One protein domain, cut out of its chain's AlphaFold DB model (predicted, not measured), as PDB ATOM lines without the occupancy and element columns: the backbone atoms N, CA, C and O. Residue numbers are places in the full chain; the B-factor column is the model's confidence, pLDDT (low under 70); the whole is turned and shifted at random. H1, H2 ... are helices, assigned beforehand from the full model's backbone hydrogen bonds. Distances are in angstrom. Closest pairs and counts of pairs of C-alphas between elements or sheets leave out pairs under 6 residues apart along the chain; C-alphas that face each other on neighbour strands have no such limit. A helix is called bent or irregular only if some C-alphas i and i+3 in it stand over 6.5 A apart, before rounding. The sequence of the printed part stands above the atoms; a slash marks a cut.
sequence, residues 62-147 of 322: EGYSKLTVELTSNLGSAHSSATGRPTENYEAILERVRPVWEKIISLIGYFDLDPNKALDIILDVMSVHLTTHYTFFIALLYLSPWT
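AT A GLANCE: This is residues 62 to 147 of the 322 residues of an uncharacterized protein of Moniliophthora perniciosa (strain FA553 / isolate CP02) (UniProt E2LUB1). Two pairs of helices pack one on the other: H1 and H2 lie side by side, and over this pair H3 packs on H1 while H4 crosses H2 steeply. The long H2 runs along much of the elongated outline, and the link from H1 to H2, residues 74 to 89, makes a wide loop at one end. The printed part has 86 residues with four named helices, in the order H1, H2, H3, H4, and no named strand: all helix. It is compact, with a radius of gyration of the C-alphas of 12.7 A, and spans 41 by 23 by 23 A.

HOW THE PARTS SIT: H1, residues 62 to 73, and H2, residues 90 to 110, form a helical hairpin at a shallow tilt of 6 degrees; residues 100 to 108 of H2 touch H1, and the closest C-alphas, of Leu 67 and Ile 104, are 6.4 A apart. H3, residues 115 to 128, touches H1 at a steep tilt of 39 degrees, the same way; its closest C-alphas to H1 are those of Thr 68 and Ile 121, 7.4 A apart. H4, residues 130 to 143, touches residues 93 to 101 of H2, closest at the C-alphas of Val 97 and Leu 140, 5.8 A, with a steep tilt of 67 degrees, only just short of about perpendicular. H3 and H4, a helical hairpin at 27 degrees, only just touch, with 3 pairs of C-alphas within 8 A, closest at Met 126 and Phe 137, 6.3 A. H1 and H4 are apart. Every O i to N i+4 pair is within hydrogen-bond range in H1 and H3, against 14 of 17 in H2 and 6 of 10 in H4.

IN THESE COORDINATES: H1 begins at C-alpha 62, (-14.999, 29.224, 9.708), and is 16.0 A long. H2, 30.1 A long from C-alpha 90 at (14.598, 38.297, 4.086), has a kink of 28 degrees near residue 97. H3 measures 20.3 A. H4, 18.5 A, ends at C-alpha 143, (2.622, 41.105, -1.899), and is irregular: C-alphas 132 and 135 are 8.6 A apart.

THE WHOLE: The C-alphas of Ala 82 and Asp 112, the two farthest apart, are 41.7 A apart. The printed part has no cut; the link H1 to H2 is long, the other two are tight. Mean pLDDT of the printed part is 92.9, and no printed residue is under 70.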
ATOM      1  N   GLU A  62     -15.960  30.193  10.246       95.88
ATOM      2  CA  GLU A  62     -14.999  29.224   9.708       95.88
ATOM      3  C   GLU A  62     -13.934  29.900   8.833       95.88
ATOM      4  O   GLU A  62     -12.738  29.679   9.040       95.88
ATOM      5  N   GLY A  63     -14.353  30.750   7.890       95.81
ATOM      6  CA  GLY A  63     -13.444  31.424   6.966       95.81
ATOM      7  C   GLY A  63     -12.462  32.347   7.686       95.81
ATOM      8  O   GLY A  63     -11.253  32.255   7.465       95.81
ATOM      9  N   TYR A  64     -12.945  33.168   8.624       96.62
ATOM     10  CA  TYR A  64     -12.078  34.050   9.415       96.62
ATOM     11  C   TYR A  64     -11.176  33.301  10.404       96.62
ATOM     12  O   TYR A  64     -10.039  33.719  10.644       96.62
ATOM     13  N   SER A  65     -11.637  32.173  10.950       96.50
ATOM     14  CA  SER A  65     -10.796  31.323  11.800       96.50
ATOM     15  C   SER A  65      -9.664  30.696  10.991       96.50
ATOM     16  O   SER A  65      -8.509  30.764  11.404       96.50
ATOM     17  N   LYS A  66      -9.966  30.161   9.800       97.19
ATOM     18  CA  LYS A  66      -8.954  29.623   8.877       97.19
ATOM     19  C   LYS A  66      -7.964  30.693   8.426       97.19
ATOM     20  O   LYS A  66      -6.772  30.415   8.406       97.19
ATOM     21  N   LEU A  67      -8.432  31.912   8.142       96.75
ATOM     22  CA  LEU A  67      -7.567  33.055   7.836       96.75
ATOM     23  C   LEU A  67      -6.569  33.318   8.973       96.75
ATOM     24  O   LEU A  67      -5.371  33.441   8.733       96.75
ATOM     25  N   THR A  68      -7.059  33.368  10.212       95.94
ATOM     26  CA  THR A  68      -6.221  33.616  11.394       95.94
ATOM     27  C   THR A  68      -5.201  32.496  11.597       95.94
ATOM     28  O   THR A  68      -4.021  32.773  11.790       95.94
ATOM     29  N   VAL A  69      -5.636  31.235  11.496       96.69
ATOM     30  CA  VAL A  69      -4.761  30.061  11.634       96.69
ATOM     31  C   VAL A  69      -3.682  30.043  10.555       96.69
ATOM     32  O   VAL A  69      -2.526  29.760  10.867       96.69
ATOM     33  N   GLU A  70      -4.024  30.373   9.310       96.06
ATOM     34  CA  GLU A  70      -3.068  30.419   8.200       96.06
ATOM     35  C   GLU A  70      -1.970  31.467   8.441       96.06
ATOM     36  O   GLU A  70      -0.788  31.194   8.215       96.06
ATOM     37  N   LEU A  71      -2.347  32.636   8.973       95.00
ATOM     38  CA  LEU A  71      -1.415  33.705   9.339       95.00
ATOM     39  C   LEU A  71      -0.486  33.293  10.485       95.00
ATOM     40  O   LEU A  71       0.713  33.555  10.420       95.00
ATOM     41  N   THR A  72      -1.016  32.663  11.537       94.88
ATOM     42  CA  THR A  72      -0.231  32.355  12.743       94.88
ATOM     43  C   THR A  72       0.609  31.086  12.619       94.88
ATOM     44  O   THR A  72       1.636  30.972  13.282       94.88
ATOM     45  N   SER A  73       0.203  30.128  11.781       93.94
ATOM     46  CA  SER A  73       0.901  28.836  11.657       93.94
ATOM     47  C   SER A  73       2.186  28.922  10.833       93.94
ATOM     48  O   SER A  73       3.063  28.075  10.977       93.94
ATOM     49  N   ASN A  74       2.322  29.954   9.996       90.94
ATOM     50  CA  ASN A  74       3.426  30.106   9.049       90.94
ATOM     51  C   ASN A  74       4.374  31.272   9.391       90.94
ATOM     52  O   ASN A  74       5.111  31.724   8.522       90.94
ATOM     53  N   LEU A  75       4.381  31.767  10.636       89.94
ATOM     54  CA  LEU A  75       5.169  32.950  11.031       89.94
ATOM     55  C   LEU A  75       6.689  32.751  10.957       89.94
ATOM     56  O   LEU A  75       7.421  33.712  10.724       89.94
ATOM     57  N   GLY A  76       7.161  31.515  11.121       90.31
ATOM     58  CA  GLY A  76       8.582  31.192  11.070       90.31
ATOM     59  C   GLY A  76       9.332  31.408  12.377       90.31
ATOM     60  O   GLY A  76       8.784  31.166  13.453       90.31
ATOM     61  N   SER A  77      10.609  31.784  12.278       91.44
ATOM     62  CA  SER A  77      11.447  31.981  13.462       91.44
ATOM     63  C   SER A  77      11.254  33.384  14.025       91.44
ATOM     64  O   SER A  77      11.329  34.382  13.306       91.44
ATOM     65  N   ALA A  78      11.070  33.467  15.341       92.56
ATOM     66  CA  ALA A  78      10.923  34.744  16.016       92.56
ATOM     67  C   ALA A  78      12.202  35.592  15.927       92.56
ATOM     68  O   ALA A  78      13.334  35.093  15.883       92.56
ATOM     69  N   HIS A  79      12.005  36.907  15.944       93.19
ATOM     70  CA  HIS A  79      13.062  37.905  16.049       93.19
ATOM     71  C   HIS A  79      13.850  37.749  17.350       93.19
ATOM     72  O   HIS A  79      13.362  37.218  18.348       93.19
ATOM     73  N   SER A  80      15.087  38.242  17.341       92.00
ATOM     74  CA  SER A  80      15.942  38.201  18.525       92.00
ATOM     75  C   SER A  80      15.315  39.005  19.663       92.00
ATOM     76  O   SER A  80      15.042  40.193  19.503       92.00
ATOM     77  N   SER A  81      15.151  38.390  20.834       89.62
ATOM     78  CA  SER A  81      14.587  39.053  22.018       89.62
ATOM     79  C   SER A  81      15.434  40.229  22.517       89.62
ATOM     80  O   SER A  81      14.901  41.135  23.152       89.62
ATOM     81  N   ALA A  82      16.737  40.238  22.217       88.56
ATOM     82  CA  ALA A  82      17.656  41.290  22.644       88.56
ATOM     83  C   ALA A  82      17.653  42.513  21.712       88.56
ATOM     84  O   ALA A  82      17.789  43.640  22.180       88.56
ATOM     85  N   THR A  83      17.529  42.305  20.395       85.81
ATOM     86  CA  THR A  83      17.670  43.383  19.396       85.81
ATOM     87  C   THR A  83      16.388  43.694  18.630       85.81
ATOM     88  O   THR A  83      16.343  44.705  17.933       85.81
ATOM     89  N   GLY A  84      15.365  42.839  18.715       83.31
ATOM     90  CA  GLY A  84      14.126  42.949  17.938       83.31
ATOM     91  C   GLY A  84      14.331  42.807  16.428       83.31
ATOM     92  O   GLY A  84      13.471  43.210  15.652       83.31
ATOM     93  N   ARG A  85      15.490  42.296  15.991       87.62
ATOM     94  CA  ARG A  85      15.834  42.139  14.572       87.62
ATOM     95  C   ARG A  85      15.489  40.738  14.064       87.62
ATOM     96  O   ARG A  85      15.571  39.782  14.846       87.62
ATOM     97  N   PRO A  86      15.160  40.600  12.764       90.00
ATOM     98  CA  PRO A  86      14.951  39.297  12.150       90.00
ATOM     99  C   PRO A  86      16.195  38.419  12.291       90.00
ATOM    100  O   PRO A  86      17.320  38.865  12.069       90.00
ATOM    101  N   THR A  87      15.964  37.177  12.705       90.69
ATOM    102  CA  THR A  87      16.971  36.112  12.809       90.69
ATOM    103  C   THR A  87      17.144  35.377  11.483       90.69
ATOM    104  O   THR A  87      18.217  34.855  11.200       90.69
ATOM    105  N   GLU A  88      16.095  35.368  10.661       90.06
ATOM    106  CA  GLU A  88      16.070  34.760   9.336       90.06
ATOM    107  C   GLU A  88      16.373  35.785   8.239       90.06
ATOM    108  O   GLU A  88      16.093  36.982   8.364       90.06
ATOM    109  N   ASN A  89      16.908  35.292   7.122       91.50
ATOM    110  CA  ASN A  89      17.139  36.103   5.933       91.50
ATOM    111  C   ASN A  89      15.811  36.538   5.299       91.50
ATOM    112  O   ASN A  89      14.843  35.779   5.274       91.50
ATOM    113  N   TYR A  90      15.798  37.735   4.710       88.62
ATOM    114  CA  TYR A  90      14.598  38.297   4.086       88.62
ATOM    115  C   TYR A  90      14.033  37.423   2.953       88.62
ATOM    116  O   TYR A  90      12.822  37.258   2.859       88.62
ATOM    117  N   GLU A  91      14.895  36.786   2.153       90.75
ATOM    118  CA  GLU A  91      14.463  35.895   1.065       90.75
ATOM    119  C   GLU A  91      13.682  34.676   1.578       90.75
ATOM    120  O   GLU A  91      12.610  34.360   1.074       90.75
ATOM    121  N   ALA A  92      14.150  34.055   2.666       92.31
ATOM    122  CA  ALA A  92      13.465  32.921   3.290       92.31
ATOM    123  C   ALA A  92      12.102  33.318   3.891       92.31
ATOM    124  O   ALA A  92      11.187  32.500   4.005       92.31
ATOM    125  N   ILE A  93      11.947  34.582   4.296       93.00
ATOM    126  CA  ILE A  93      10.652  35.123   4.715       93.00
ATOM    127  C   ILE A  93       9.739  35.248   3.490       93.00
ATOM    128  O   ILE A  93       8.602  34.786   3.541       93.00
ATOM    129  N   LEU A  94      10.227  35.805   2.377       92.12
ATOM    130  CA  LEU A  94       9.439  35.958   1.150       92.12
ATOM    131  C   LEU A  94       8.954  34.621   0.579       92.12
ATOM    132  O   LEU A  94       7.772  34.507   0.251       92.12
ATOM    133  N   GLU A  95       9.821  33.610   0.493       92.44
ATOM    134  CA  GLU A  95       9.451  32.269   0.010       92.44
ATOM    135  C   GLU A  95       8.304  31.654   0.820       92.44
ATOM    136  O   GLU A  95       7.426  31.003   0.260       92.44
ATOM    137  N   ARG A  96       8.270  31.917   2.128       93.62
ATOM    138  CA  ARG A  96       7.230  31.433   3.042       93.62
ATOM    139  C   ARG A  96       5.935  32.229   2.944       93.62
ATOM    140  O   ARG A  96       4.851  31.670   3.062       93.62
ATOM    141  N   VAL A  97       6.039  33.537   2.729       95.00
ATOM    142  CA  VAL A  97       4.887  34.443   2.661       95.00
ATOM    143  C   VAL A  97       4.096  34.258   1.359       95.00
ATOM    144  O   VAL A  97       2.874  34.381   1.379       95.00
ATOM    145  N   ARG A  98       4.749  33.931   0.233       93.38
ATOM    146  CA  ARG A  98       4.076  33.707  -1.066       93.38
ATOM    147  C   ARG A  98       2.924  32.684  -1.003       93.38
ATOM    148  O   ARG A  98       1.802  33.079  -1.321       93.38
ATOM    149  N   PRO A  99       3.133  31.428  -0.558       95.00
ATOM    150  CA  PRO A  99       2.050  30.448  -0.484       95.00
ATOM    151  C   PRO A  99       0.976  30.841   0.540       95.00
ATOM    152  O   PRO A  99      -0.207  30.596   0.309       95.00
ATOM    153  N   VAL A 100       1.358  31.505   1.638       95.88
ATOM    154  CA  VAL A 100       0.406  32.036   2.629       95.88
ATOM    155  C   VAL A 100      -0.511  33.072   1.984       95.88
ATOM    156  O   VAL A 100      -1.726  33.027   2.160       95.88
ATOM    157  N   TRP A 101       0.044  33.989   1.193       94.88
ATOM    158  CA  TRP A 101      -0.728  35.010   0.493       94.88
ATOM    159  C   TRP A 101      -1.699  34.409  -0.533       94.88
ATOM    160  O   TRP A 101      -2.879  34.768  -0.554       94.88
ATOM    161  N   GLU A 102      -1.247  33.438  -1.331       94.69
ATOM    162  CA  GLU A 102      -2.114  32.693  -2.256       94.69
ATOM    163  C   GLU A 102      -3.249  31.980  -1.512       94.69
ATOM    164  O   GLU A 102      -4.410  32.020  -1.936       94.69
ATOM    165  N   LYS A 103      -2.942  31.388  -0.351       95.81
ATOM    166  CA  LYS A 103      -3.941  30.756   0.505       95.81
ATOM    167  C   LYS A 103      -4.949  31.769   1.045       95.81
ATOM    168  O   LYS A 103      -6.145  31.483   1.013       95.81
ATOM    169  N   ILE A 104      -4.512  32.953   1.470       95.88
ATOM    170  CA  ILE A 104      -5.401  34.035   1.924       95.88
ATOM    171  C   ILE A 104      -6.362  34.448   0.806       95.88
ATOM    172  O   ILE A 104      -7.568  34.501   1.042       95.88
ATOM    173  N   ILE A 105      -5.864  34.661  -0.417       93.69
ATOM    174  CA  ILE A 105      -6.715  34.968  -1.579       93.69
ATOM    175  C   ILE A 105      -7.720  33.836  -1.816       93.69
ATOM    176  O   ILE A 105      -8.909  34.097  -2.015       93.69
ATOM    177  N   SER A 106      -7.269  32.580  -1.735       96.06
ATOM    178  CA  SER A 106      -8.143  31.414  -1.896       96.06
ATOM    179  C   SER A 106      -9.248  31.359  -0.834       96.06
ATOM    180  O   SER A 106     -10.387  31.050  -1.166       96.06
ATOM    181  N   LEU A 107      -8.947  31.711   0.422       95.88
ATOM    182  CA  LEU A 107      -9.921  31.748   1.516       95.88
ATOM    183  C   LEU A 107     -10.926  32.884   1.335       95.88
ATOM    184  O   LEU A 107     -12.120  32.663   1.529       95.88
ATOM    185  N   ILE A 108     -10.457  34.069   0.933       94.12
ATOM    186  CA  ILE A 108     -11.319  35.221   0.644       94.12
ATOM    187  C   ILE A 108     -12.318  34.871  -0.463       94.12
ATOM    188  O   ILE A 108     -13.503  35.150  -0.314       94.12
ATOM    189  N   GLY A 109     -11.861  34.219  -1.538       93.56
ATOM    190  CA  GLY A 109     -12.728  33.796  -2.638       93.56
ATOM    191  C   GLY A 109     -13.641  32.613  -2.297       93.56
ATOM    192  O   GLY A 109     -14.796  32.610  -2.700       93.56
ATOM    193  N   TYR A 110     -13.151  31.616  -1.557       94.62
ATOM    194  CA  TYR A 110     -13.920  30.404  -1.247       94.62
ATOM    195  C   TYR A 110     -15.027  30.646  -0.214       94.62
ATOM    196  O   TYR A 110     -16.116  30.093  -0.341       94.62
ATOM    197  N   PHE A 111     -14.748  31.452   0.813       95.12
ATOM    198  CA  PHE A 111     -15.706  31.769   1.877       95.12
ATOM    199  C   PHE A 111     -16.439  33.095   1.651       95.12
ATOM    200  O   PHE A 111     -17.139  33.544   2.557       95.12
ATOM    201  N   ASP A 112     -16.271  33.732   0.484       93.50
ATOM    202  CA  ASP A 112     -16.872  35.034   0.171       93.50
ATOM    203  C   ASP A 112     -16.585  36.092   1.262       93.50
ATOM    204  O   ASP A 112     -17.464  36.849   1.688       93.50
ATOM    205  N   LEU A 113     -15.352  36.124   1.779       95.19
ATOM    206  CA  LEU A 113     -14.976  37.044   2.856       95.19
ATOM    207  C   LEU A 113     -14.852  38.472   2.323       95.19
ATOM    208  O   LEU A 113     -14.351  38.703   1.222       95.19
ATOM    209  N   ASP A 114     -15.233  39.453   3.137       93.69
ATOM    210  CA  ASP A 114     -14.923  40.845   2.846       93.69
ATOM    211  C   ASP A 114     -13.394  41.082   2.920       93.69
ATOM    212  O   ASP A 114     -12.787  40.836   3.971       93.69
ATOM    213  N   PRO A 115     -12.746  41.565   1.840       92.88
ATOM    214  CA  PRO A 115     -11.298  41.773   1.820       92.88
ATOM    215  C   PRO A 115     -10.812  42.842   2.804       92.88
ATOM    216  O   PRO A 115      -9.710  42.721   3.337       92.88
ATOM    217  N   ASN A 116     -11.617  43.873   3.079       92.88
ATOM    218  CA  ASN A 116     -11.250  44.916   4.037       92.88
ATOM    219  C   ASN A 116     -11.327  44.369   5.463       92.88
ATOM    220  O   ASN A 116     -10.475  44.692   6.289       92.88
ATOM    221  N   LYS A 117     -12.288  43.481   5.743       94.44
ATOM    222  CA  LYS A 117     -12.325  42.758   7.017       94.44
ATOM    223  C   LYS A 117     -11.185  41.755   7.159       94.44
ATOM    224  O   LYS A 117     -10.642  41.602   8.250       94.44
ATOM    225  N   ALA A 118     -10.799  41.079   6.079       95.00
ATOM    226  CA  ALA A 118      -9.621  40.218   6.094       95.00
ATOM    227  C   ALA A 118      -8.353  41.030   6.414       95.00
ATOM    228  O   ALA A 118      -7.566  40.621   7.264       95.00
ATOM    229  N   LEU A 119      -8.199  42.215   5.810       95.19
ATOM    230  CA  LEU A 119      -7.117  43.147   6.125       95.19
ATOM    231  C   LEU A 119      -7.150  43.613   7.590       95.19
ATOM    232  O   LEU A 119      -6.117  43.617   8.251       95.19
ATOM    233  N   ASP A 120      -8.328  43.965   8.108       95.62
ATOM    234  CA  ASP A 120      -8.540  44.335   9.512       95.62
ATOM    235  C   ASP A 120      -8.009  43.257  10.476       95.62
ATOM    236  O   ASP A 120      -7.256  43.565  11.400       95.62
ATOM    237  N   ILE A 121      -8.311  41.985  10.193       96.06
ATOM    238  CA  ILE A 121      -7.821  40.833  10.965       96.06
ATOM    239  C   ILE A 121      -6.310  40.648  10.797       96.06
ATOM    240  O   ILE A 121      -5.621  40.398  11.783       96.06
ATOM    241  N   ILE A 122      -5.767  40.794   9.582       96.25
ATOM    242  CA  ILE A 122      -4.314  40.729   9.344       96.25
ATOM    243  C   ILE A 122      -3.587  41.773  10.202       96.25
ATOM    244  O   ILE A 122      -2.582  41.450  10.836       96.25
ATOM    245  N   LEU A 123      -4.103  43.004  10.259       96.12
ATOM    246  CA  LEU A 123      -3.535  44.078  11.075       96.12
ATOM    247  C   LEU A 123      -3.663  43.798  12.579       96.12
ATOM    248  O   LEU A 123      -2.732  44.100  13.329       96.12
ATOM    249  N   ASP A 124      -4.763  43.188  13.023       95.50
ATOM    250  CA  ASP A 124      -4.925  42.767  14.420       95.50
ATOM    251  C   ASP A 124      -3.917  41.680  14.799       95.50
ATOM    252  O   ASP A 124      -3.215  41.815  15.805       95.50
ATOM    253  N   VAL A 125      -3.758  40.651  13.961       96.38
ATOM    254  CA  VAL A 125      -2.762  39.590  14.174       96.38
ATOM    255  C   VAL A 125      -1.343  40.166  14.140       96.38
ATOM    256  O   VAL A 125      -0.529  39.825  15.002       96.38
ATOM    257  N   MET A 126      -1.046  41.084  13.215       95.69
ATOM    258  CA  MET A 126       0.233  41.795  13.166       95.69
ATOM    259  C   MET A 126       0.501  42.556  14.469       95.69
ATOM    260  O   MET A 126       1.610  42.476  14.993       95.69
ATOM    261  N   SER A 127      -0.503  43.259  15.010       95.00
ATOM    262  CA  SER A 127      -0.362  44.081  16.221       95.00
ATOM    263  C   SER A 127       0.067  43.274  17.453       95.00
ATOM    264  O   SER A 127       0.787  43.787  18.310       95.00
ATOM    265  N   VAL A 128      -0.320  41.995  17.513       94.94
ATOM    266  CA  VAL A 128       0.074  41.062  18.577       94.94
ATOM    267  C   VAL A 128       1.514  40.567  18.391       94.94
ATOM    268  O   VAL A 128       2.212  40.323  19.372       94.94
ATOM    269  N   HIS A 129       1.996  40.474  17.148       94.00
ATOM    270  CA  HIS A 129       3.296  39.884  16.805       94.00
ATOM    271  C   HIS A 129       4.372  40.911  16.408       94.00
ATOM    272  O   HIS A 129       5.407  40.527  15.854       94.00
ATOM    273  N   LEU A 130       4.173  42.203  16.703       92.19
ATOM    274  CA  LEU A 130       5.081  43.298  16.320       92.19
ATOM    275  C   LEU A 130       6.531  43.078  16.768       92.19
ATOM    276  O   LEU A 130       7.459  43.347  16.015       92.19
ATOM    277  N   THR A 131       6.745  42.583  17.985       90.56
ATOM    278  CA  THR A 131       8.096  42.401  18.540       90.56
ATOM    279  C   THR A 131       8.799  41.153  18.016       90.56
ATOM    280  O   THR A 131      10.010  41.034  18.157       90.56
ATOM    281  N   THR A 132       8.039  40.208  17.458       93.00
ATOM    282  CA  THR A 132       8.532  38.866  17.124       93.00
ATOM    283  C   THR A 132       8.588  38.580  15.631       93.00
ATOM    284  O   THR A 132       9.455  37.827  15.216       93.00
ATOM    285  N   HIS A 133       7.660  39.112  14.830       94.56
ATOM    286  CA  HIS A 133       7.481  38.693  13.436       94.56
ATOM    287  C   HIS A 133       7.057  39.848  12.516       94.56
ATOM    288  O   HIS A 133       6.491  39.600  11.454       94.56
ATOM    289  N   TYR A 134       7.309  41.121  12.864       93.19
ATOM    290  CA  TYR A 134       6.824  42.240  12.035       93.19
ATOM    291  C   TYR A 134       7.293  42.145  10.572       93.19
ATOM    292  O   TYR A 134       6.529  42.472   9.672       93.19
ATOM    293  N   THR A 135       8.504  41.637  10.313       93.75
ATOM    294  CA  THR A 135       9.057  41.477   8.956       93.75
ATOM    295  C   THR A 135       8.236  40.531   8.086       93.75
ATOM    296  O   THR A 135       8.133  40.764   6.886       93.75
ATOM    297  N   PHE A 136       7.620  39.502   8.679       95.50
ATOM    298  CA  PHE A 136       6.710  38.598   7.979       95.50
ATOM    299  C   PHE A 136       5.467  39.350   7.490       95.50
ATOM    300  O   PHE A 136       5.122  39.273   6.317       95.50
ATOM    301  N   PHE A 137       4.837  40.146   8.360       95.38
ATOM    302  CA  PHE A 137       3.651  40.927   7.995       95.38
ATOM    303  C   PHE A 137       3.969  42.051   7.007       95.38
ATOM    304  O   PHE A 137       3.171  42.317   6.117       95.38
ATOM    305  N   ILE A 138       5.144  42.674   7.112       93.25
ATOM    306  CA  ILE A 138       5.602  43.654   6.121       93.25
ATOM    307  C   ILE A 138       5.776  43.007   4.744       93.25
ATOM    308  O   ILE A 138       5.267  43.534   3.756       93.25
ATOM    309  N   ALA A 139       6.431  41.846   4.679       93.25
ATOM    310  CA  ALA A 139       6.566  41.084   3.442       93.25
ATOM    311  C   ALA A 139       5.196  40.650   2.880       93.25
ATOM    312  O   ALA A 139       4.960  40.762   1.677       93.25
ATOM    313  N   LEU A 140       4.274  40.217   3.747       94.12
ATOM    314  CA  LEU A 140       2.904  39.846   3.378       94.12
ATOM    315  C   LEU A 140       2.148  41.026   2.772       94.12
ATOM    316  O   LEU A 140       1.542  40.898   1.707       94.12
ATOM    317  N   LEU A 141       2.217  42.189   3.420       92.62
ATOM    318  CA  LEU A 141       1.597  43.399   2.909       92.62
ATOM    319  C   LEU A 141       2.220  43.801   1.575       92.62
ATOM    320  O   LEU A 141       1.463  44.122   0.674       92.62
ATOM    321  N   TYR A 142       3.536  43.686   1.384       89.81
ATOM    322  CA  TYR A 142       4.195  44.008   0.110       89.81
ATOM    323  C   TYR A 142       3.640  43.224  -1.101       89.81
ATOM    324  O   TYR A 142       3.511  43.767  -2.205       89.81
ATOM    325  N   LEU A 143       3.269  41.956  -0.891       87.50
ATOM    326  CA  LEU A 143       2.622  41.105  -1.899       87.50
ATOM    327  C   LEU A 143       1.155  41.483  -2.148       87.50
ATOM    328  O   LEU A 143       0.613  41.191  -3.214       87.50
ATOM    329  N   SER A 144       0.518  42.144  -1.186       87.69
ATOM    330  CA  SER A 144      -0.890  42.507  -1.261       87.69
ATOM    331  C   SER A 144      -1.166  43.706  -2.188       87.69
ATOM    332  O   SER A 144      -0.325  44.604  -2.339       87.69
ATOM    333  N   PRO A 145      -2.372  43.774  -2.784       84.19
ATOM    334  CA  PRO A 145      -2.802  44.901  -3.611       84.19
ATOM    335  C   PRO A 145      -3.199  46.130  -2.783       84.19
ATOM    336  O   PRO A 145      -3.450  47.188  -3.344       84.19
ATOM    337  N   TRP A 146      -3.266  46.026  -1.450       82.62
ATOM    338  CA  TRP A 146      -3.575  47.167  -0.578       82.62
ATOM    339  C   TRP A 146      -2.408  48.150  -0.445       82.62
ATOM    340  O   TRP A 146      -2.538  49.190   0.198       82.62
ATOM    341  N   THR A 147      -1.267  47.820  -1.046       73.56
ATOM    342  CA  THR A 147      -0.090  48.677  -1.068       73.56
ATOM    343  C   THR A 147      -0.227  49.709  -2.169       73.56
ATOM    344  O   THR A 147      -0.399  49.382  -3.334       73.56
TER     345      THR A 147